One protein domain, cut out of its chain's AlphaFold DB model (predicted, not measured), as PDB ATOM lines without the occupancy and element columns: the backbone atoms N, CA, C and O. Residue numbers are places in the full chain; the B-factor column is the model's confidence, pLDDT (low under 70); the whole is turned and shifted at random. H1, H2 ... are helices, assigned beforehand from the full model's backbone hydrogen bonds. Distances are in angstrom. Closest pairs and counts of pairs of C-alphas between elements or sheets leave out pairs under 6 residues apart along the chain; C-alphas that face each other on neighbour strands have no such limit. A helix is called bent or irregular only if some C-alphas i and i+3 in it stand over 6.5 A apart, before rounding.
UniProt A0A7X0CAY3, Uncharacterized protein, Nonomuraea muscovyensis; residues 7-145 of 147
ATOM      1  N   THR A   7      24.164  32.981  20.579       93.00
ATOM      2  CA  THR A   7      24.031  32.449  21.945       93.00
ATOM      3  C   THR A   7      25.368  31.935  22.480       93.00
ATOM      4  O   THR A   7      25.713  32.183  23.634       93.00
ATOM      5  N   ALA A   8      26.204  31.332  21.627       93.12
ATOM      6  CA  ALA A   8      27.555  30.915  21.997       93.12
ATOM      7  C   ALA A   8      28.480  32.124  22.231       93.12
ATOM      8  O   ALA A   8      29.306  32.116  23.144       93.12
ATOM      9  N   GLN A   9      28.301  33.211  21.472       93.38
ATOM     10  CA  GLN A   9      28.992  34.475  21.750       93.38
ATOM     11  C   GLN A   9      28.533  35.119  23.065       93.38
ATOM     12  O   GLN A   9      29.344  35.728  23.763       93.38
ATOM     13  N   ALA A  10      27.251  35.012  23.416       94.81
ATOM     14  CA  ALA A  10      26.756  35.470  24.711       94.81
ATOM     15  C   ALA A  10      27.330  34.630  25.863       94.81
ATOM     16  O   ALA A  10      27.820  35.199  26.841       94.81
ATOM     17  N   ALA A  11      27.392  33.303  25.707       96.69
ATOM     18  CA  ALA A  11      28.063  32.415  26.656       96.69
ATOM     19  C   ALA A  11      29.540  32.795  26.841       96.69
ATOM     20  O   ALA A  11      30.008  32.909  27.973       96.69
ATOM     21  N   HIS A  12      30.251  33.089  25.750       96.62
ATOM     22  CA  HIS A  12      31.615  33.613  25.807       96.62
ATOM     23  C   HIS A  12      31.708  34.899  26.634       96.62
ATOM     24  O   HIS A  12      32.554  34.989  27.518       96.62
ATOM     25  N   ARG A  13      30.842  35.895  26.392       96.38
ATOM     26  CA  ARG A  13      30.840  37.147  27.174       96.38
ATOM     27  C   ARG A  13      30.630  36.883  28.667       96.38
ATOM     28  O   ARG A  13      31.366  37.434  29.483       96.38
ATOM     29  N   ALA A  14      29.683  36.011  29.012       96.81
ATOM     30  CA  ALA A  14      29.397  35.651  30.398       96.81
ATOM     31  C   ALA A  14      30.583  34.936  31.076       96.81
ATOM     32  O   ALA A  14      30.944  35.259  32.206       96.81
ATOM     33  N   LEU A  15      31.227  33.997  30.386       97.38
ATOM     34  CA  LEU A  15      32.390  33.275  30.912       97.38
ATOM     35  C   LEU A  15      33.635  34.166  30.986       97.38
ATOM     36  O   LEU A  15      34.390  34.088  31.952       97.38
ATOM     37  N   ARG A  16      33.822  35.069  30.022       96.94
ATOM     38  CA  ARG A  16      34.902  36.062  30.016       96.94
ATOM     39  C   ARG A  16      34.797  36.992  31.218       96.94
ATOM     40  O   ARG A  16      35.797  37.227  31.893       96.94
ATOM     41  N   ALA A  17      33.585  37.464  31.516       96.00
ATOM     42  CA  ALA A  17      33.301  38.244  32.715       96.00
ATOM     43  C   ALA A  17      33.827  37.539  33.974       96.00
ATOM     44  O   ALA A  17      34.552  38.140  34.766       96.00
ATOM     45  N   LEU A  18      33.514  36.246  34.103       95.19
ATOM     46  CA  LEU A  18      33.839  35.442  35.273       95.19
ATOM     47  C   LEU A  18      35.335  35.118  35.385       95.19
ATOM     48  O   LEU A  18      35.942  35.378  36.421       95.19
ATOM     49  N   PHE A  19      35.931  34.555  34.333       95.75
ATOM     50  CA  PHE A  19      37.269  33.961  34.397       95.75
ATOM     51  C   PHE A  19      38.396  34.911  33.989       95.75
ATOM     52  O   PHE A  19      39.508  34.787  34.495       95.75
ATOM     53  N   VAL A  20      38.128  35.850  33.081       94.12
ATOM     54  CA  VAL A  20      39.155  36.752  32.537       94.12
ATOM     55  C   VAL A  20      39.095  38.115  33.220       94.12
ATOM     56  O   VAL A  20      40.132  38.682  33.558       94.12
ATOM     57  N   GLU A  21      37.892  38.638  33.453       94.25
ATOM     58  CA  GLU A  21      37.690  39.969  34.040       94.25
ATOM     59  C   GLU A  21      37.494  39.943  35.565       94.25
ATOM     60  O   GLU A  21      37.583  40.989  36.207       94.25
ATOM     61  N   GLY A  22      37.228  38.773  36.158       91.25
ATOM     62  CA  GLY A  22      37.037  38.618  37.603       91.25
ATOM     63  C   GLY A  22      35.772  39.291  38.149       91.25
ATOM     64  O   GLY A  22      35.721  39.656  39.326       91.25
ATOM     65  N   ARG A  23      34.746  39.481  37.312       94.88
ATOM     66  CA  ARG A  23      33.446  40.055  37.689       94.88
ATOM     67  C   ARG A  23      32.324  39.038  37.504       94.88
ATOM     68  O   ARG A  23      32.428  38.092  36.735       94.88
ATOM     69  N   GLN A  24      31.198  39.268  38.169       93.69
ATOM     70  CA  GLN A  24      30.007  38.465  37.907       93.69
ATOM     71  C   GLN A  24      29.423  38.810  36.523       93.69
ATOM     72  O   GLN A  24      29.359  39.999  36.174       93.69
ATOM     73  N   PRO A  25      28.992  37.810  35.732       93.31
ATOM     74  CA  PRO A  25      28.234  38.071  34.521       93.31
ATOM     75  C   PRO A  25      26.905  38.737  34.880       93.31
ATOM     76  O   PRO A  25      26.273  38.449  35.898       93.31
ATOM     77  N   THR A  26      26.480  39.663  34.036       93.06
ATOM     78  CA  THR A  26      25.177  40.303  34.163       93.06
ATOM     79  C   THR A  26      24.070  39.300  33.855       93.06
ATOM     80  O   THR A  26      24.244  38.339  33.106       93.06
ATOM     81  N   ARG A  27      22.879  39.562  34.395       91.44
ATOM     82  CA  ARG A  27      21.692  38.759  34.091       91.44
ATOM     83  C   ARG A  27      21.390  38.712  32.586       91.44
ATOM     84  O   ARG A  27      21.042  37.651  32.090       91.44
ATOM     85  N   ALA A  28      21.571  39.829  31.879       90.31
ATOM     86  CA  ALA A  28      21.364  39.900  30.434       90.31
ATOM     87  C   ALA A  28      22.344  38.996  29.664       90.31
ATOM     88  O   ALA A  28      21.915  38.241  28.800       90.31
ATOM     89  N   GLU A  29      23.636  39.001  30.028       89.62
ATOM     90  CA  GLU A  29      24.642  38.107  29.425       89.62
ATOM     91  C   GLU A  29      24.271  36.621  29.612       89.62
ATOM     92  O   GLU A  29      24.430  35.824  28.689       89.62
ATOM     93  N   LEU A  30      23.735  36.249  30.780       90.38
ATOM     94  CA  LEU A  30      23.285  34.881  31.067       90.38
ATOM     95  C   LEU A  30      21.991  34.501  30.326       90.38
ATOM     96  O   LEU A  30      21.869  33.377  29.838       90.38
ATOM     97  N   GLU A  31      21.021  35.413  30.242       91.75
ATOM     98  CA  GLU A  31      19.747  35.173  29.553       91.75
ATOM     99  C   GLU A  31      19.942  35.035  28.034       91.75
ATOM    100  O   GLU A  31      19.354  34.137  27.429       91.75
ATOM    101  N   GLU A  32      20.814  35.848  27.430       93.56
ATOM    102  CA  GLU A  32      21.169  35.755  26.006       93.56
ATOM    103  C   GLU A  32      21.906  34.458  25.656       93.56
ATOM    104  O   GLU A  32      21.716  33.912  24.569       93.56
ATOM    105  N   ALA A  33      22.751  33.961  26.564       92.00
ATOM    106  CA  ALA A  33      23.470  32.712  26.357       92.00
ATOM    107  C   ALA A  33      22.516  31.518  26.313       92.00
ATOM    108  O   ALA A  33      22.759  30.587  25.562       92.00
ATOM    109  N   THR A  34      21.411  31.547  27.061       92.00
ATOM    110  CA  THR A  34      20.627  30.365  27.452       92.00
ATOM    111  C   THR A  34      21.440  29.381  28.301       92.00
ATOM    112  O   THR A  34      22.644  29.195  28.118       92.00
ATOM    113  N   LEU A  35      20.778  28.711  29.246       90.19
ATOM    114  CA  LEU A  35      21.464  27.788  30.151       90.19
ATOM    115  C   LEU A  35      22.175  26.625  29.419       90.19
ATOM    116  O   LEU A  35      23.334  26.375  29.744       90.19
ATOM    117  N   PRO A  36      21.569  25.936  28.428       92.06
ATOM    118  CA  PRO A  36      22.231  24.810  27.762       92.06
ATOM    119  C   PRO A  36      23.513  25.198  27.019       92.06
ATOM    120  O   PRO A  36      24.528  24.521  27.152       92.06
ATOM    121  N   VAL A  37      23.492  26.308  26.276       94.00
ATOM    122  CA  VAL A  37      24.659  26.773  25.512       94.00
ATOM    123  C   VAL A  37      25.743  27.285  26.460       94.00
ATOM    124  O   VAL A  37      26.913  26.970  26.267       94.00
ATOM    125  N   TYR A  38      25.372  28.012  27.524       95.31
ATOM    126  CA  TYR A  38      26.322  28.430  28.558       95.31
ATOM    127  C   TYR A  38      27.068  27.230  29.155       95.31
ATOM    128  O   TYR A  38      28.296  27.249  29.239       95.31
ATOM    129  N   LEU A  39      26.340  26.169  29.521       94.25
ATOM    130  CA  LEU A  39      26.938  24.954  30.077       94.25
ATOM    131  C   LEU A  39      27.811  24.220  29.055       94.25
ATOM    132  O   LEU A  39      28.884  23.745  29.414       94.25
ATOM    133  N   GLY A  40      27.393  24.168  27.789       95.12
ATOM    134  CA  GLY A  40      28.187  23.562  26.722       95.12
ATOM    135  C   GLY A  40      29.510  24.292  26.477       95.12
ATOM    136  O   GLY A  40      30.562  23.660  26.422       95.12
ATOM    137  N   VAL A  41      29.487  25.626  26.405       97.06
ATOM    138  CA  VAL A  41      30.704  26.438  26.225       97.06
ATOM    139  C   VAL A  41      31.597  26.395  27.471       97.06
ATOM    140  O   VAL A  41      32.822  26.374  27.336       97.06
ATOM    141  N   LEU A  42      31.018  26.340  28.677       97.44
ATOM    142  CA  LEU A  42      31.770  26.139  29.918       97.44
ATOM    143  C   LEU A  42      32.476  24.781  29.931       97.44
ATOM    144  O   LEU A  42      33.650  24.720  30.284       97.44
ATOM    145  N   ASN A  43      31.788  23.712  29.532       96.56
ATOM    146  CA  ASN A  43      32.384  22.383  29.453       96.56
ATOM    147  C   ASN A  43      33.513  22.339  28.405       96.56
ATOM    148  O   ASN A  43      34.632  21.927  28.704       96.56
ATOM    149  N   ALA A  44      33.283  22.898  27.216       97.31
ATOM    150  CA  ALA A  44      34.327  23.045  26.202       97.31
ATOM    151  C   ALA A  44      35.545  23.830  26.733       97.31
ATOM    152  O   ALA A  44      36.693  23.516  26.417       97.31
ATOM    153  N   PHE A  45      35.306  24.860  27.552       98.25
ATOM    154  CA  PHE A  45      36.369  25.662  28.151       98.25
ATOM    155  C   PHE A  45      37.133  24.879  29.217       98.25
ATOM    156  O   PHE A  45      38.364  24.915  29.237       98.25
ATOM    157  N   PHE A  46      36.416  24.124  30.048       98.12
ATOM    158  CA  PHE A  46      36.996  23.187  30.997       98.12
ATOM    159  C   PHE A  46      37.948  22.213  30.294       98.12
ATOM    160  O   PHE A  46      39.116  22.148  30.674       98.12
ATOM    161  N   LEU A  47      37.506  21.543  29.224       97.31
ATOM    162  CA  LEU A  47      38.345  20.603  28.473       97.31
ATOM    163  C   LEU A  47      39.579  21.276  27.864       97.31
ATOM    164  O   LEU A  47      40.685  20.773  28.048       97.31
ATOM    165  N   ASN A  48      39.424  22.448  27.238       97.06
ATOM    166  CA  ASN A  48      40.564  23.198  26.698       97.06
ATOM    167  C   ASN A  48      41.624  23.487  27.770       97.06
ATOM    168  O   ASN A  48      42.819  23.412  27.496       97.06
ATOM    169  N   VAL A  49      41.213  23.835  28.994       97.81
ATOM    170  CA  VAL A  49      42.150  24.098  30.098       97.81
ATOM    171  C   VAL A  49      42.767  22.800  30.626       97.81
ATOM    172  O   VAL A  49      43.965  22.780  30.904       97.81
ATOM    173  N   MET A  50      41.993  21.716  30.735       97.75
ATOM    174  CA  MET A  50      42.497  20.413  31.189       97.75
ATOM    175  C   MET A  50      43.481  19.767  30.202       97.75
ATOM    176  O   MET A  50      44.370  19.035  30.629       97.75
ATOM    177  N   GLU A  51      43.398  20.074  28.909       96.00
ATOM    178  CA  GLU A  51      44.369  19.617  27.900       96.00
ATOM    179  C   GLU A  51      45.762  20.258  28.049       96.00
ATOM    180  O   GLU A  51      46.720  19.823  27.414       96.00
ATOM    181  N   ALA A  52      45.923  21.284  28.894       94.44
ATOM    182  CA  ALA A  52      47.244  21.843  29.179       94.44
ATOM    183  C   ALA A  52      48.135  20.877  29.994       94.44
ATOM    184  O   ALA A  52      49.269  20.637  29.573       94.44
ATOM    185  N   PRO A  53      47.673  20.314  31.130       96.12
ATOM    186  CA  PRO A  53      48.422  19.288  31.858       96.12
ATOM    187  C   PRO A  53      48.225  17.854  31.339       96.12
ATOM    188  O   PRO A  53      49.024  16.993  31.706       96.12
ATOM    189  N   PHE A  54      47.193  17.573  30.532       96.69
ATOM    190  CA  PHE A  54      46.832  16.205  30.142       96.69
ATOM    191  C   PHE A  54      46.790  15.988  28.631       96.69
ATOM    192  O   PHE A  54      46.251  16.784  27.871       96.69
ATOM    193  N   SER A  55      47.311  14.842  28.208       92.50
ATOM    194  CA  SER A  55      47.347  14.393  26.814       92.50
ATOM    195  C   SER A  55      46.227  13.410  26.452       92.50
ATOM    196  O   SER A  55      46.103  13.015  25.292       92.50
ATOM    197  N   GLY A  56      45.457  12.951  27.441       92.62
ATOM    198  CA  GLY A  56      44.445  11.907  27.297       92.62
ATOM    199  C   GLY A  56      45.012  10.486  27.374       92.62
ATOM    200  O   GLY A  56      44.269   9.520  27.191       92.62
ATOM    201  N   ARG A  57      46.308  10.308  27.645       95.69
ATOM    202  CA  ARG A  57      46.950   8.985  27.814       95.69
ATOM    203  C   ARG A  57      47.059   8.551  29.270       95.69
ATOM    204  O   ARG A  57      47.375   7.394  29.527       95.69
ATOM    205  N   GLU A  58      46.778   9.467  30.181       97.69
ATOM    206  CA  GLU A  58      46.867   9.273  31.616       97.69
ATOM    207  C   GLU A  58      45.804   8.276  32.104       97.69
ATOM    208  O   GLU A  58      44.729   8.116  31.504       97.69
ATOM    209  N   SER A  59      46.092   7.587  33.203       97.38
ATOM    210  CA  SER A  59      45.098   6.800  33.924       97.38
ATOM    211  C   SER A  59      44.171   7.708  34.739       97.38
ATOM    212  O   SER A  59      44.488   8.864  35.035       97.38
ATOM    213  N   VAL A  60      43.004   7.185  35.126       96.88
ATOM    214  CA  VAL A  60      42.073   7.917  36.003       96.88
ATOM    215  C   VAL A  60      42.753   8.258  37.331       96.88
ATOM    216  O   VAL A  60      42.576   9.358  37.847       96.88
ATOM    217  N   GLU A  61      43.575   7.353  37.860       98.06
ATOM    218  CA  GLU A  61      44.326   7.539  39.103       98.06
ATOM    219  C   GLU A  61      45.374   8.652  38.987       98.06
ATOM    220  O   GLU A  61      45.543   9.421  39.934       98.06
ATOM    221  N   GLU A  62      46.051   8.778  37.843       98.25
ATOM    222  CA  GLU A  62      47.016   9.857  37.594       98.25
ATOM    223  C   GLU A  62      46.325  11.227  37.590       98.25
ATOM    224  O   GLU A  62      46.771  12.155  38.275       98.25
ATOM    225  N   VAL A  63      45.187  11.344  36.898       98.31
ATOM    226  CA  VAL A  63      44.397  12.587  36.854       98.31
ATOM    227  C   VAL A  63      43.789  12.910  38.225       98.31
ATOM    228  O   VAL A  63      43.889  14.045  38.698       98.31
ATOM    229  N   ALA A  64      43.227  11.921  38.926       98.19
ATOM    230  CA  ALA A  64      42.683  12.107  40.274       98.19
ATOM    231  C   ALA A  64      43.777  12.498  41.281       98.19
ATOM    232  O   ALA A  64      43.561  13.354  42.145       98.19
ATOM    233  N   GLY A  65      44.971  11.914  41.155       98.19
ATOM    234  CA  GLY A  65      46.148  12.261  41.950       98.19
ATOM    235  C   GLY A  65      46.595  13.703  41.718       98.19
ATOM    236  O   GLY A  65      46.877  14.421  42.681       98.19
ATOM    237  N   TYR A  66      46.575  14.168  40.467       97.94
ATOM    238  CA  TYR A  66      46.826  15.571  40.138       97.94
ATOM    239  C   TYR A  66      45.792  16.504  40.787       97.94
ATOM    240  O   TYR A  66      46.181  17.457  41.467       97.94
ATOM    241  N   PHE A  67      44.492  16.208  40.680       97.88
ATOM    242  CA  PHE A  67      43.446  17.010  41.330       97.88
ATOM    243  C   PHE A  67      43.541  16.993  42.860       97.88
ATOM    244  O   PHE A  67      43.338  18.020  43.506       97.88
ATOM    245  N   THR A  68      43.927  15.867  43.454       97.75
ATOM    246  CA  THR A  68      44.160  15.756  44.905       97.75
ATOM    247  C   THR A  68      45.366  16.598  45.336       97.75
ATOM    248  O   THR A  68      45.338  17.292  46.355       97.75
ATOM    249  N   SER A  69      46.429  16.601  44.530       96.69
ATOM    250  CA  SER A  69      47.600  17.457  44.734       96.69
ATOM    251  C   SER A  69      47.221  18.941  44.648       96.69
ATOM    252  O   SER A  69      47.604  19.725  45.517       96.69
ATOM    253  N   LEU A  70      46.396  19.315  43.669       96.56
ATOM    254  CA  LEU A  70      45.801  20.647  43.544       96.56
ATOM    255  C   LEU A  70      44.987  21.036  44.786       96.56
ATOM    256  O   LEU A  70      45.222  22.101  45.353       96.56
ATOM    257  N   GLN A  71      44.105  20.163  45.279       95.88
ATOM    258  CA  GLN A  71      43.316  20.399  46.497       95.88
ATOM    259  C   GLN A  71      44.160  20.707  47.734       95.88
ATOM    260  O   GLN A  71      43.746  21.478  48.602       95.88
ATOM    261  N   SER A  72      45.354  20.118  47.834       95.19
ATOM    262  CA  SER A  72      46.258  20.388  48.957       95.19
ATOM    263  C   SER A  72      46.797  21.826  48.956       95.19
ATOM    264  O   SER A  72      47.122  22.357  50.021       95.19
ATOM    265  N   ARG A  73      46.853  22.468  47.780       95.12
ATOM    266  CA  ARG A  73      47.364  23.834  47.574       95.12
ATOM    267  C   ARG A  73      46.251  24.879  47.468       95.12
ATOM    268  O   ARG A  73      46.455  26.017  47.884       95.12
ATOM    269  N   HIS A  74      45.070  24.481  46.996       93.69
ATOM    270  CA  HIS A  74      43.930  25.354  46.704       93.69
ATOM    271  C   HIS A  74      42.745  25.010  47.616       93.69
ATOM    272  O   HIS A  74      42.101  23.968  47.484       93.69
ATOM    273  N   ARG A  75      42.493  25.860  48.624       90.62
ATOM    274  CA  ARG A  75      41.519  25.580  49.704       90.62
ATOM    275  C   ARG A  75      40.066  25.540  49.229       90.62
ATOM    276  O   ARG A  75      39.257  24.848  49.841       90.62
ATOM    277  N   ASP A  76      39.752  26.300  48.196       89.94
ATOM    278  CA  ASP A  76      38.470  26.338  47.494       89.94
ATOM    279  C   ASP A  76      38.105  24.981  46.880       89.94
ATOM    280  O   ASP A  76      36.934  24.614  46.855       89.94
ATOM    281  N   LEU A  77      39.095  24.157  46.530       95.50
ATOM    282  CA  LEU A  77      38.853  22.831  45.965       95.50
ATOM    283  C   LEU A  77      38.436  21.765  46.993       95.50
ATOM    284  O   LEU A  77      38.138  20.644  46.586       95.50
ATOM    285  N   ARG A  78      38.385  22.057  48.305       87.94
ATOM    286  CA  ARG A  78      38.159  21.066  49.391       87.94
ATOM    287  C   ARG A  78      36.851  20.258  49.319       87.94
ATOM    288  O   ARG A  78      36.678  19.344  50.118       87.94
ATOM    289  N   GLY A  79      35.942  20.577  48.401       90.81
ATOM    290  CA  GLY A  79      34.702  19.830  48.158       90.81
ATOM    291  C   GLY A  79      34.605  19.163  46.784       90.81
ATOM    292  O   GLY A  79      33.546  18.625  46.471       90.81
ATOM    293  N   VAL A  80      35.650  19.238  45.956       95.44
ATOM    294  CA  VAL A  80      35.680  18.596  44.633       95.44
ATOM    295  C   VAL A  80      35.875  17.089  44.803       95.44
ATOM    296  O   VAL A  80      36.795  16.651  45.493       95.44
ATOM    297  N   ASP A  81      35.034  16.283  44.162       95.69
ATOM    298  CA  ASP A  81      35.288  14.846  44.049       95.69
ATOM    299  C   ASP A  81      36.314  14.606  42.933       95.69
ATOM    300  O   ASP A  81      36.011  14.700  41.740       95.69
ATOM    301  N   THR A  82      37.564  14.361  43.326       95.69
ATOM    302  CA  THR A  82      38.690  14.246  42.392       95.69
ATOM    303  C   THR A  82      38.583  13.018  41.500       95.69
ATOM    304  O   THR A  82      38.980  13.084  40.340       95.69
ATOM    305  N   SER A  83      38.002  11.927  41.997       95.69
ATOM    306  CA  SER A  83      37.792  10.700  41.229       95.69
ATOM    307  C   SER A  83      36.725  10.902  40.157       95.69
ATOM    308  O   SER A  83      36.939  10.550  38.995       95.69
ATOM    309  N   VAL A  84      35.597  11.519  40.518       95.56
ATOM    310  CA  VAL A  84      34.514  11.832  39.570       95.56
ATOM    311  C   VAL A  84      35.008  12.794  38.493       95.56
ATOM    312  O   VAL A  84      34.839  12.522  37.302       95.56
ATOM    313  N   MET A  85      35.688  13.876  38.881       97.31
ATOM    314  CA  MET A  85      36.215  14.836  37.907       97.31
ATOM    315  C   MET A  85      37.328  14.243  37.037       97.31
ATOM    316  O   MET A  85      37.454  14.642  35.882       97.31
ATOM    317  N   ALA A  86      38.111  13.279  37.530       97.62
ATOM    318  CA  ALA A  86      39.126  12.597  36.727       97.62
ATOM    319  C   ALA A  86      38.514  11.745  35.611       97.62
ATOM    320  O   ALA A  86      38.942  11.844  34.460       97.62
ATOM    321  N   VAL A  87      37.479  10.960  35.932       96.94
ATOM    322  CA  VAL A  87      36.718  10.203  34.924       96.94
ATOM    323  C   VAL A  87      36.090  11.161  33.915       96.94
ATOM    324  O   VAL A  87      36.250  10.959  32.714       96.94
ATOM    325  N   TYR A  88      35.449  12.232  34.393       96.75
ATOM    326  CA  TYR A  88      34.832  13.239  33.533       96.75
ATOM    327  C   TYR A  88      35.829  13.859  32.547       96.75
ATOM    328  O   TYR A  88      35.603  13.858  31.339       96.75
ATOM    329  N   THR A  89      36.972  14.311  33.066       97.00
ATOM    330  CA  THR A  89      38.044  14.939  32.281       97.00
ATOM    331  C   THR A  89      38.568  14.002  31.201       97.00
ATOM    332  O   THR A  89      38.652  14.389  30.039       97.00
ATOM    333  N   LEU A  90      38.904  12.758  31.555       97.00
ATOM    334  CA  LEU A  90      39.469  11.813  30.593       97.00
ATOM    335  C   LEU A  90      38.456  11.366  29.543       97.00
ATOM    336  O   LEU A  90      38.841  11.206  28.387       97.00
ATOM    337  N   CYS A  91      37.190  11.169  29.917       95.62
ATOM    338  CA  CYS A  91      36.137  10.874  28.948       95.62
ATOM    339  C   CYS A  91      35.993  12.012  27.932       95.62
ATOM    340  O   CYS A  91      36.012  11.744  26.731       95.62
ATOM    341  N   GLY A  92      35.952  13.263  28.406       94.88
ATOM    342  CA  GLY A  92      35.869  14.448  27.551       94.88
ATOM    343  C   GLY A  92      37.072  14.600  26.618       94.88
ATOM    344  O   GLY A  92      36.897  14.671  25.407       94.88
ATOM    345  N   ILE A  93      38.303  14.541  27.143       94.75
ATOM    346  CA  ILE A  93      39.530  14.651  26.325       94.75
ATOM    347  C   ILE A  93      39.616  13.533  25.272       94.75
ATOM    348  O   ILE A  93      40.121  13.740  24.171       94.75
ATOM    349  N   ARG A  94      39.136  12.326  25.592       94.56
ATOM    350  CA  ARG A  94      39.159  11.177  24.668       94.56
ATOM    351  C   ARG A  94      37.974  11.141  23.702       94.56
ATOM    352  O   ARG A  94      37.970  10.278  22.825       94.56
ATOM    353  N   GLY A  95      36.970  11.998  23.877       92.94
ATOM    354  CA  GLY A  95      35.730  11.953  23.102       92.94
ATOM    355  C   GLY A  95      34.950  10.645  23.285       92.94
ATOM    356  O   GLY A  95      34.329  10.157  22.340       92.94
ATOM    357  N   VAL A  96      35.016  10.034  24.472       93.44
ATOM    358  CA  VAL A  96      34.277   8.799  24.794       93.44
ATOM    359  C   VAL A  96      33.132   9.099  25.761       93.44
ATOM    360  O   VAL A  96      33.268   9.979  26.613       93.44
ATOM    361  N   PRO A  97      32.004   8.373  25.672       92.06
ATOM    362  CA  PRO A  97      30.887   8.592  26.581       92.06
ATOM    363  C   PRO A  97      31.287   8.323  28.035       92.06
ATOM    364  O   PRO A  97      32.158   7.494  28.325       92.06
ATOM    365  N   LEU A  98      30.616   9.010  28.958       92.88
ATOM    366  CA  LEU A  98      30.724   8.706  30.381       92.88
ATOM    367  C   LEU A  98      30.171   7.296  30.661       92.88
ATOM    368  O   LEU A  98      29.219   6.874  29.998       92.88
ATOM    369  N   PRO A  99      30.730   6.566  31.642       91.62
ATOM    370  CA  PRO A  99      30.171   5.289  32.075       91.62
ATOM    371  C   PRO A  99      28.706   5.430  32.511       91.62
ATOM    372  O   PRO A  99      28.338   6.425  33.124       91.62
ATOM    373  N   GLU A 100      27.885   4.401  32.295       89.88
ATOM    374  CA  GLU A 100      26.474   4.401  32.733       89.88
ATOM    375  C   GLU A 100      26.313   4.562  34.255       89.88
ATOM    376  O   GLU A 100      25.280   5.013  34.739       89.88
ATOM    377  N   THR A 101      27.344   4.199  35.020       87.38
ATOM    378  CA  THR A 101      27.400   4.340  36.479       87.38
ATOM    379  C   THR A 101      27.853   5.727  36.942       87.38
ATOM    380  O   THR A 101      27.968   5.954  38.149       87.38
ATOM    381  N   PHE A 102      28.152   6.645  36.017       89.00
ATOM    382  CA  PHE A 102      28.601   7.990  36.349       89.00
ATOM    383  C   PHE A 102      27.468   8.782  37.029       89.00
ATOM    384  O   PHE A 102      26.322   8.721  36.573       89.00
ATOM    385  N   PRO A 103      27.745   9.505  38.130       85.44
ATOM    386  CA  PRO A 103      26.715  10.241  38.852       85.44
ATOM    387  C   PRO A 103      26.084  11.336  37.987       85.44
ATOM    388  O   PRO A 103      26.739  11.945  37.143       85.44
ATOM    389  N   GLU A 104      24.808  11.627  38.233       82.81
ATOM    390  CA  GLU A 104      24.105  12.685  37.511       82.81
ATOM    391  C   GLU A 104      24.784  14.049  37.721       82.81
ATOM    392  O   GLU A 104      25.068  14.478  38.850       82.81
ATOM    393  N   MET A 105      25.028  14.753  36.614       81.12
ATOM    394  CA  MET A 105      25.656  16.066  36.645       81.12
ATOM    395  C   MET A 105      24.663  17.148  37.074       81.12
ATOM    396  O   MET A 105      23.884  17.663  36.279       81.12
ATOM    397  N   GLY A 106      24.708  17.509  38.356       83.69
ATOM    398  CA  GLY A 106      23.995  18.667  38.905       83.69
ATOM    399  C   GLY A 106      24.849  19.938  39.011       83.69
ATOM    400  O   GLY A 106      26.026  19.954  38.660       83.69
ATOM    401  N   ALA A 107      24.277  20.990  39.610       86.62
ATOM    402  CA  ALA A 107      24.931  22.291  39.815       86.62
ATOM    403  C   ALA A 107      26.331  22.204  40.456       86.62
ATOM    404  O   ALA A 107      27.238  22.926  40.060       86.62
ATOM    405  N   ARG A 108      26.549  21.249  41.372       89.06
ATOM    406  CA  ARG A 108      27.871  21.032  41.985       89.06
ATOM    407  C   ARG A 108      28.970  20.699  40.973       89.06
ATOM    408  O   ARG A 108      30.099  21.125  41.173       89.06
ATOM    409  N   HIS A 109      28.659  19.980  39.895       90.94
ATOM    410  CA  HIS A 109      29.646  19.663  38.856       90.94
ATOM    411  C   HIS A 109      30.053  20.915  38.077       90.94
ATOM    412  O   HIS A 109      31.223  21.090  37.752       90.94
ATOM    413  N   VAL A 110      29.100  21.816  37.835       92.12
ATOM    414  CA  VAL A 110      29.346  23.116  37.199       92.12
ATOM    415  C   VAL A 110      30.289  23.958  38.058       92.12
ATOM    416  O   VAL A 110      31.271  24.499  37.547       92.12
ATOM    417  N   ASP A 111      30.047  23.993  39.369       93.94
ATOM    418  CA  ASP A 111      30.926  24.680  40.318       93.94
ATOM    419  C   ASP A 111      32.329  24.049  40.341       93.94
ATOM    420  O   ASP A 111      33.335  24.760  40.314       93.94
ATOM    421  N   TRP A 112      32.418  22.712  40.338       96.50
ATOM    422  CA  TRP A 112      33.690  21.987  40.272       96.50
ATOM    423  C   TRP A 112      34.476  22.292  38.996       96.50
ATOM    424  O   TRP A 112      35.678  22.531  39.088       96.50
ATOM    425  N   MET A 113      33.822  22.354  37.831       96.75
ATOM    426  CA  MET A 113      34.470  22.757  36.579       96.75
ATOM    427  C   MET A 113      35.065  24.162  36.688       96.75
ATOM    428  O   MET A 113      36.232  24.351  36.358       96.75
ATOM    429  N   GLY A 114      34.304  25.139  37.191       96.31
ATOM    430  CA  GLY A 114      34.796  26.513  37.325       96.31
ATOM    431  C   GLY A 114      35.973  26.637  38.299       96.31
ATOM    432  O   GLY A 114      36.965  27.314  38.010       96.31
ATOM    433  N   MET A 115      35.904  25.932  39.427       96.56
ATOM    434  CA  MET A 115      37.003  25.883  40.390       96.56
ATOM    435  C   MET A 115      38.261  25.230  39.793       96.56
ATOM    436  O   MET A 115      39.358  25.778  39.915       96.56
ATOM    437  N   LEU A 116      38.116  24.107  39.084       97.88
ATOM    438  CA  LEU A 116      39.239  23.419  38.440       97.88
ATOM    439  C   LEU A 116      39.836  24.220  37.279       97.88
ATOM    440  O   LEU A 116      41.058  24.265  37.172       97.88
ATOM    441  N   ILE A 117      39.023  24.897  36.459       97.88
ATOM    442  CA  ILE A 117      39.508  25.832  35.427       97.88
ATOM    443  C   ILE A 117      40.448  26.854  36.061       97.88
ATOM    444  O   ILE A 117      41.577  27.018  35.606       97.88
ATOM    445  N   THR A 118      39.998  27.502  37.135       96.12
ATOM    446  CA  THR A 118      40.759  28.563  37.806       96.12
ATOM    447  C   THR A 118      42.073  28.027  38.370       96.12
ATOM    448  O   THR A 118      43.138  28.592  38.113       96.12
ATOM    449  N   ALA A 119      42.019  26.909  39.096       96.94
ATOM    450  CA  ALA A 119      43.193  26.338  39.745       96.94
ATOM    451  C   ALA A 119      44.213  25.781  38.734       96.94
ATOM    452  O   ALA A 119      45.410  26.051  38.848       96.94
ATOM    453  N   VAL A 120      43.760  25.054  37.708       97.69
ATOM    454  CA  VAL A 120      44.638  24.497  36.664       97.69
ATOM    455  C   VAL A 120      45.243  25.602  35.809       97.69
ATOM    456  O   VAL A 120      46.441  25.556  35.524       97.69
ATOM    457  N   ALA A 121      44.461  26.616  35.433       96.62
ATOM    458  CA  ALA A 121      44.978  27.758  34.691       96.62
ATOM    459  C   ALA A 121      46.089  28.473  35.480       96.62
ATOM    460  O   ALA A 121      47.157  28.742  34.925       96.62
ATOM    461  N   ALA A 122      45.890  28.689  36.784       94.62
ATOM    462  CA  ALA A 122      46.893  29.296  37.655       94.62
ATOM    463  C   ALA A 122      48.190  28.467  37.744       94.62
ATOM    464  O   ALA A 122      49.271  29.019  37.532       94.62
ATOM    465  N   GLU A 123      48.112  27.152  37.989       95.06
ATOM    466  CA  GLU A 123      49.303  26.282  38.082       95.06
ATOM    467  C   GLU A 123      50.086  26.196  36.762       95.06
ATOM    468  O   GLU A 123      51.300  26.006  36.775       95.06
ATOM    469  N   ASN A 124      49.407  26.348  35.621       94.44
ATOM    470  CA  ASN A 124      50.017  26.264  34.291       94.44
ATOM    471  C   ASN A 124      50.390  27.638  33.699       94.44
ATOM    472  O   ASN A 124      50.774  27.728  32.527       94.44
ATOM    473  N   GLY A 125      50.273  28.720  34.478       94.56
ATOM    474  CA  GLY A 125      50.586  30.076  34.017       94.56
ATOM    475  C   GLY A 125      49.708  30.534  32.844       94.56
ATOM    476  O   GLY A 125      50.183  31.203  31.922       94.56
ATOM    477  N   ILE A 126      48.437  30.127  32.833       94.88
ATOM    478  CA  ILE A 126      47.424  30.524  31.853       94.88
ATOM    479  C   ILE A 126      46.600  31.654  32.478       94.88
ATOM    480  O   ILE A 126      45.770  31.426  33.348       94.88
ATOM    481  N   ALA A 127      46.839  32.890  32.043       93.00
ATOM    482  CA  ALA A 127      46.155  34.075  32.557       93.00
ATOM    483  C   ALA A 127      45.970  35.132  31.458       93.00
ATOM    484  O   ALA A 127      46.612  35.062  30.405       93.00
ATOM    485  N   GLY A 128      45.099  36.116  31.710       91.50
ATOM    486  CA  GLY A 128      44.872  37.255  30.815       91.50
ATOM    487  C   GLY A 128      44.512  36.824  29.391       91.50
ATOM    488  O   GLY A 128      43.636  35.984  29.194       91.50
ATOM    489  N   GLU A 129      45.226  37.359  28.398       92.62
ATOM    490  CA  GLU A 129      45.006  37.059  26.972       92.62
ATOM    491  C   GLU A 129      45.146  35.568  26.629       92.62
ATOM    492  O   GLU A 129      44.473  35.062  25.727       92.62
ATOM    493  N   ARG A 130      45.986  34.826  27.363       94.94
ATOM    494  CA  ARG A 130      46.128  33.382  27.145       94.94
ATOM    495  C   ARG A 130      44.875  32.638  27.595       94.94
ATOM    496  O   ARG A 130      44.428  31.742  26.891       94.94
ATOM    497  N   LEU A 131      44.286  33.031  28.724       95.69
ATOM    498  CA  LEU A 131      43.032  32.450  29.201       95.69
ATOM    499  C   LEU A 131      41.864  32.803  28.268       95.69
ATOM    500  O   LEU A 131      41.075  31.928  27.921       95.69
ATOM    501  N   GLU A 132      41.817  34.048  27.786       96.31
ATOM    502  CA  GLU A 132      40.866  34.488  26.752       96.31
ATOM    503  C   GLU A 132      40.985  33.641  25.477       96.31
ATOM    504  O   GLU A 132      39.980  33.241  24.903       96.31
ATOM    505  N   THR A 133      42.203  33.301  25.048       96.00
ATOM    506  CA  THR A 133      42.418  32.451  23.864       96.00
ATOM    507  C   THR A 133      41.813  31.054  24.047       96.00
ATOM    508  O   THR A 133      41.191  30.523  23.127       96.00
ATOM    509  N   TYR A 134      41.951  30.464  25.238       96.81
ATOM    510  CA  TYR A 134      41.360  29.158  25.557       96.81
ATOM    511  C   TYR A 134      39.827  29.223  25.569       96.81
ATOM    512  O   TYR A 134      39.166  28.295  25.092       96.81
ATOM    513  N   LEU A 135      39.268  30.328  26.069       96.75
ATOM    514  CA  LEU A 135      37.830  30.581  26.077       96.75
ATOM    515  C   LEU A 135      37.278  30.837  24.663       96.75
ATOM    516  O   LEU A 135      36.241  30.299  24.292       96.75
ATOM    517  N   LEU A 136      37.981  31.589  23.818       94.69
ATOM    518  CA  LEU A 136      37.607  31.752  22.410       94.69
ATOM    519  C   LEU A 136      37.609  30.407  21.674       94.69
ATOM    520  O   LEU A 136      36.687  30.110  20.910       94.69
ATOM    521  N   GLY A 137      38.611  29.564  21.941       94.50
ATOM    522  CA  GLY A 137      38.672  28.204  21.410       94.50
ATOM    523  C   GLY A 137      37.486  27.334  21.839       94.50
ATOM    524  O   GLY A 137      37.059  26.466  21.077       94.50
ATOM    525  N   SER A 138      36.904  27.579  23.017       95.81
ATOM    526  CA  SER A 138      35.791  26.772  23.526       95.81
ATOM    527  C   SER A 138      34.486  27.023  22.772       95.81
ATOM    528  O   SER A 138      33.707  26.095  22.576       95.81
ATOM    529  N   VAL A 139      34.277  28.235  22.253       94.12
ATOM    530  CA  VAL A 139      33.135  28.560  21.380       94.12
ATOM    531  C   VAL A 139      33.192  27.755  20.083       94.12
ATOM    532  O   VAL A 139      32.174  27.229  19.623       94.12
ATOM    533  N   ALA A 140      34.382  27.642  19.486       90.69
ATOM    534  CA  ALA A 140      34.581  26.858  18.272       90.69
ATOM    535  C   ALA A 140      34.367  25.364  18.545       90.69
ATOM    536  O   ALA A 140      33.618  24.715  17.817       90.69
ATOM    537  N   ARG A 141      34.967  24.846  19.622       92.19
ATOM    538  CA  ARG A 141      34.810  23.462  20.085       92.19
ATOM    539  C   ARG A 141      33.345  23.100  20.343       92.19
ATOM    540  O   ARG A 141      32.851  22.112  19.804       92.19
ATOM    541  N   TYR A 142      32.622  23.971  21.048       93.06
ATOM    542  CA  TYR A 142      31.180  23.859  21.253       93.06
ATOM    543  C   TYR A 142      30.412  23.775  19.927       93.06
ATOM    544  O   TYR A 142      29.615  22.867  19.708       93.06
ATOM    545  N   SER A 143      30.704  24.684  18.996       88.19
ATOM    546  CA  SER A 143      30.022  24.741  17.695       88.19
ATOM    547  C   SER A 143      30.270  23.502  16.821       88.19
ATOM    548  O   SER A 143      29.489  23.232  15.910       88.19
ATOM    549  N   MET A 144      31.347  22.756  17.081       86.88
ATOM    550  CA  MET A 144      31.673  21.502  16.394       86.88
ATOM    551  C   MET A 144      31.060  20.263  17.068       86.88
ATOM    552  O   MET A 144      31.141  19.179  16.496       86.88
ATOM    553  N   GLY A 145      30.429  20.407  18.241       82.19
ATOM    554  CA  GLY A 145      29.891  19.277  19.005       82.19
ATOM    555  C   GLY A 145      30.944  18.479  19.778       82.19
ATOM    556  O   GLY A 145      30.661  17.359  20.185       82.19
TER     557      GLY A 145
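This is residues 7 to 145 of the 147 residues of an uncharacterized protein of Nonomuraea muscovyensis (UniProt A0A7X0CAY3). A compact, rounded pack of crossing helices: H3 and H7 run through the middle the same way, with the antiparallel pair H1 and H8 crossing H3 on one side and the steeply crossed H4 and H6 on the other. Short H2 sits on the outside of H1, short H5 covers part of H7, and residues 95 to 106 run along the outside from H6 back to H7. The printed part has 139 residues with eight named helices, H1 to H8 in chain order, and no named strand; the class is all helix, with 100 of the residues in the helices. The radius of gyration of the C-alphas is 14.3 A, and the C-alphas span 40 by 32 by 25 A along their three main axes.

H1, residues 7 to 19, begins at C-alpha 7, (24.031, 32.449, 21.945), and is 18.2 A long from first to last C-alpha. H2, residues 27 to 33, measures 10.0 A. After Thr 34 comes H3, residues 35 to 50, 22.3 A long, which begins at C-alpha 35, (21.464, 27.788, 30.151). H4 takes residues 60 to 73 and measures 20.4 A. H5, residues 75 to 79, is 9.1 A long and irregular: C-alphas 76 and 79 are 7.5 A apart. H6, residues 82 to 94, is 18.0 A long. H7, residues 107 to 123, is the longest helix, 17 residues and 24.8 A. H8, residues 129 to 143, measures 21.5 A and ends at C-alpha 143, (30.022, 24.741, 17.695).

H3 is the hub, touching H1, H6, H7 and H8. H3 touches H1 with residues 37 to 42 alone, the closest C-alphas being those of Ala 11 and Tyr 38, 4.7 A apart, at a steep tilt of 55 degrees. H3 and H8 touch, with the C-alphas of Phe 45 and Ser 138 closest at 4.8 A; they run opposite ways at a steep tilt of 55 degrees. H1 and H8 touch at Ala 8 and Val 139, closest C-alphas 6.1 A apart, and run opposite ways at a shallow tilt of 29 degrees. H2 touches H1, with the C-alphas of Thr 7 and Ala 33 closest at 4.5 A, and is apart from H8. H3 and H7 touch, closest at the C-alphas of Phe 46 and Ile 117, 5.7 A, and run the same way at a shallow tilt of 33 degrees, only just short of steep. Residues 47 to 50 of H3 touch residues 89 to 93 of H6 about perpendicular, at 90 degrees, with the C-alphas of Leu 47 and Ile 93 closest at 6.4 A. H4 and H6 touch at a steep tilt of 54 degrees, opposite ways, closest at the C-alphas of Ala 64 and Thr 82, 5.0 A. H5 touches residues 112 to 116 of H7, with the C-alphas of Leu 77 and Met 115 closest at 6.6 A. H4 and H5 only just touch, and only at the corner, with 3 pairs of C-alphas within 8 A, the closest being Gln 71 and Leu 77 at 5.1 A. H1 and H4 are apart, as are H6 and H8. Each O i to N i+4 pair is within hydrogen-bond range in H1, H2, H3, H6 and H7; the figures are 9 of 10 in H4, 9 of 11 in H8 and 0 of 1 in H5, where 1 of 2 O i to N i+3 pairs is within range.

The two C-alphas farthest apart are those of Ala 28 and Ser 59, at 40.9 A. The printed part has no cut. The link from H6 to H7, 12 residues, is long. The mean pLDDT of the printed part is 94.2, and no printed residue is under 70.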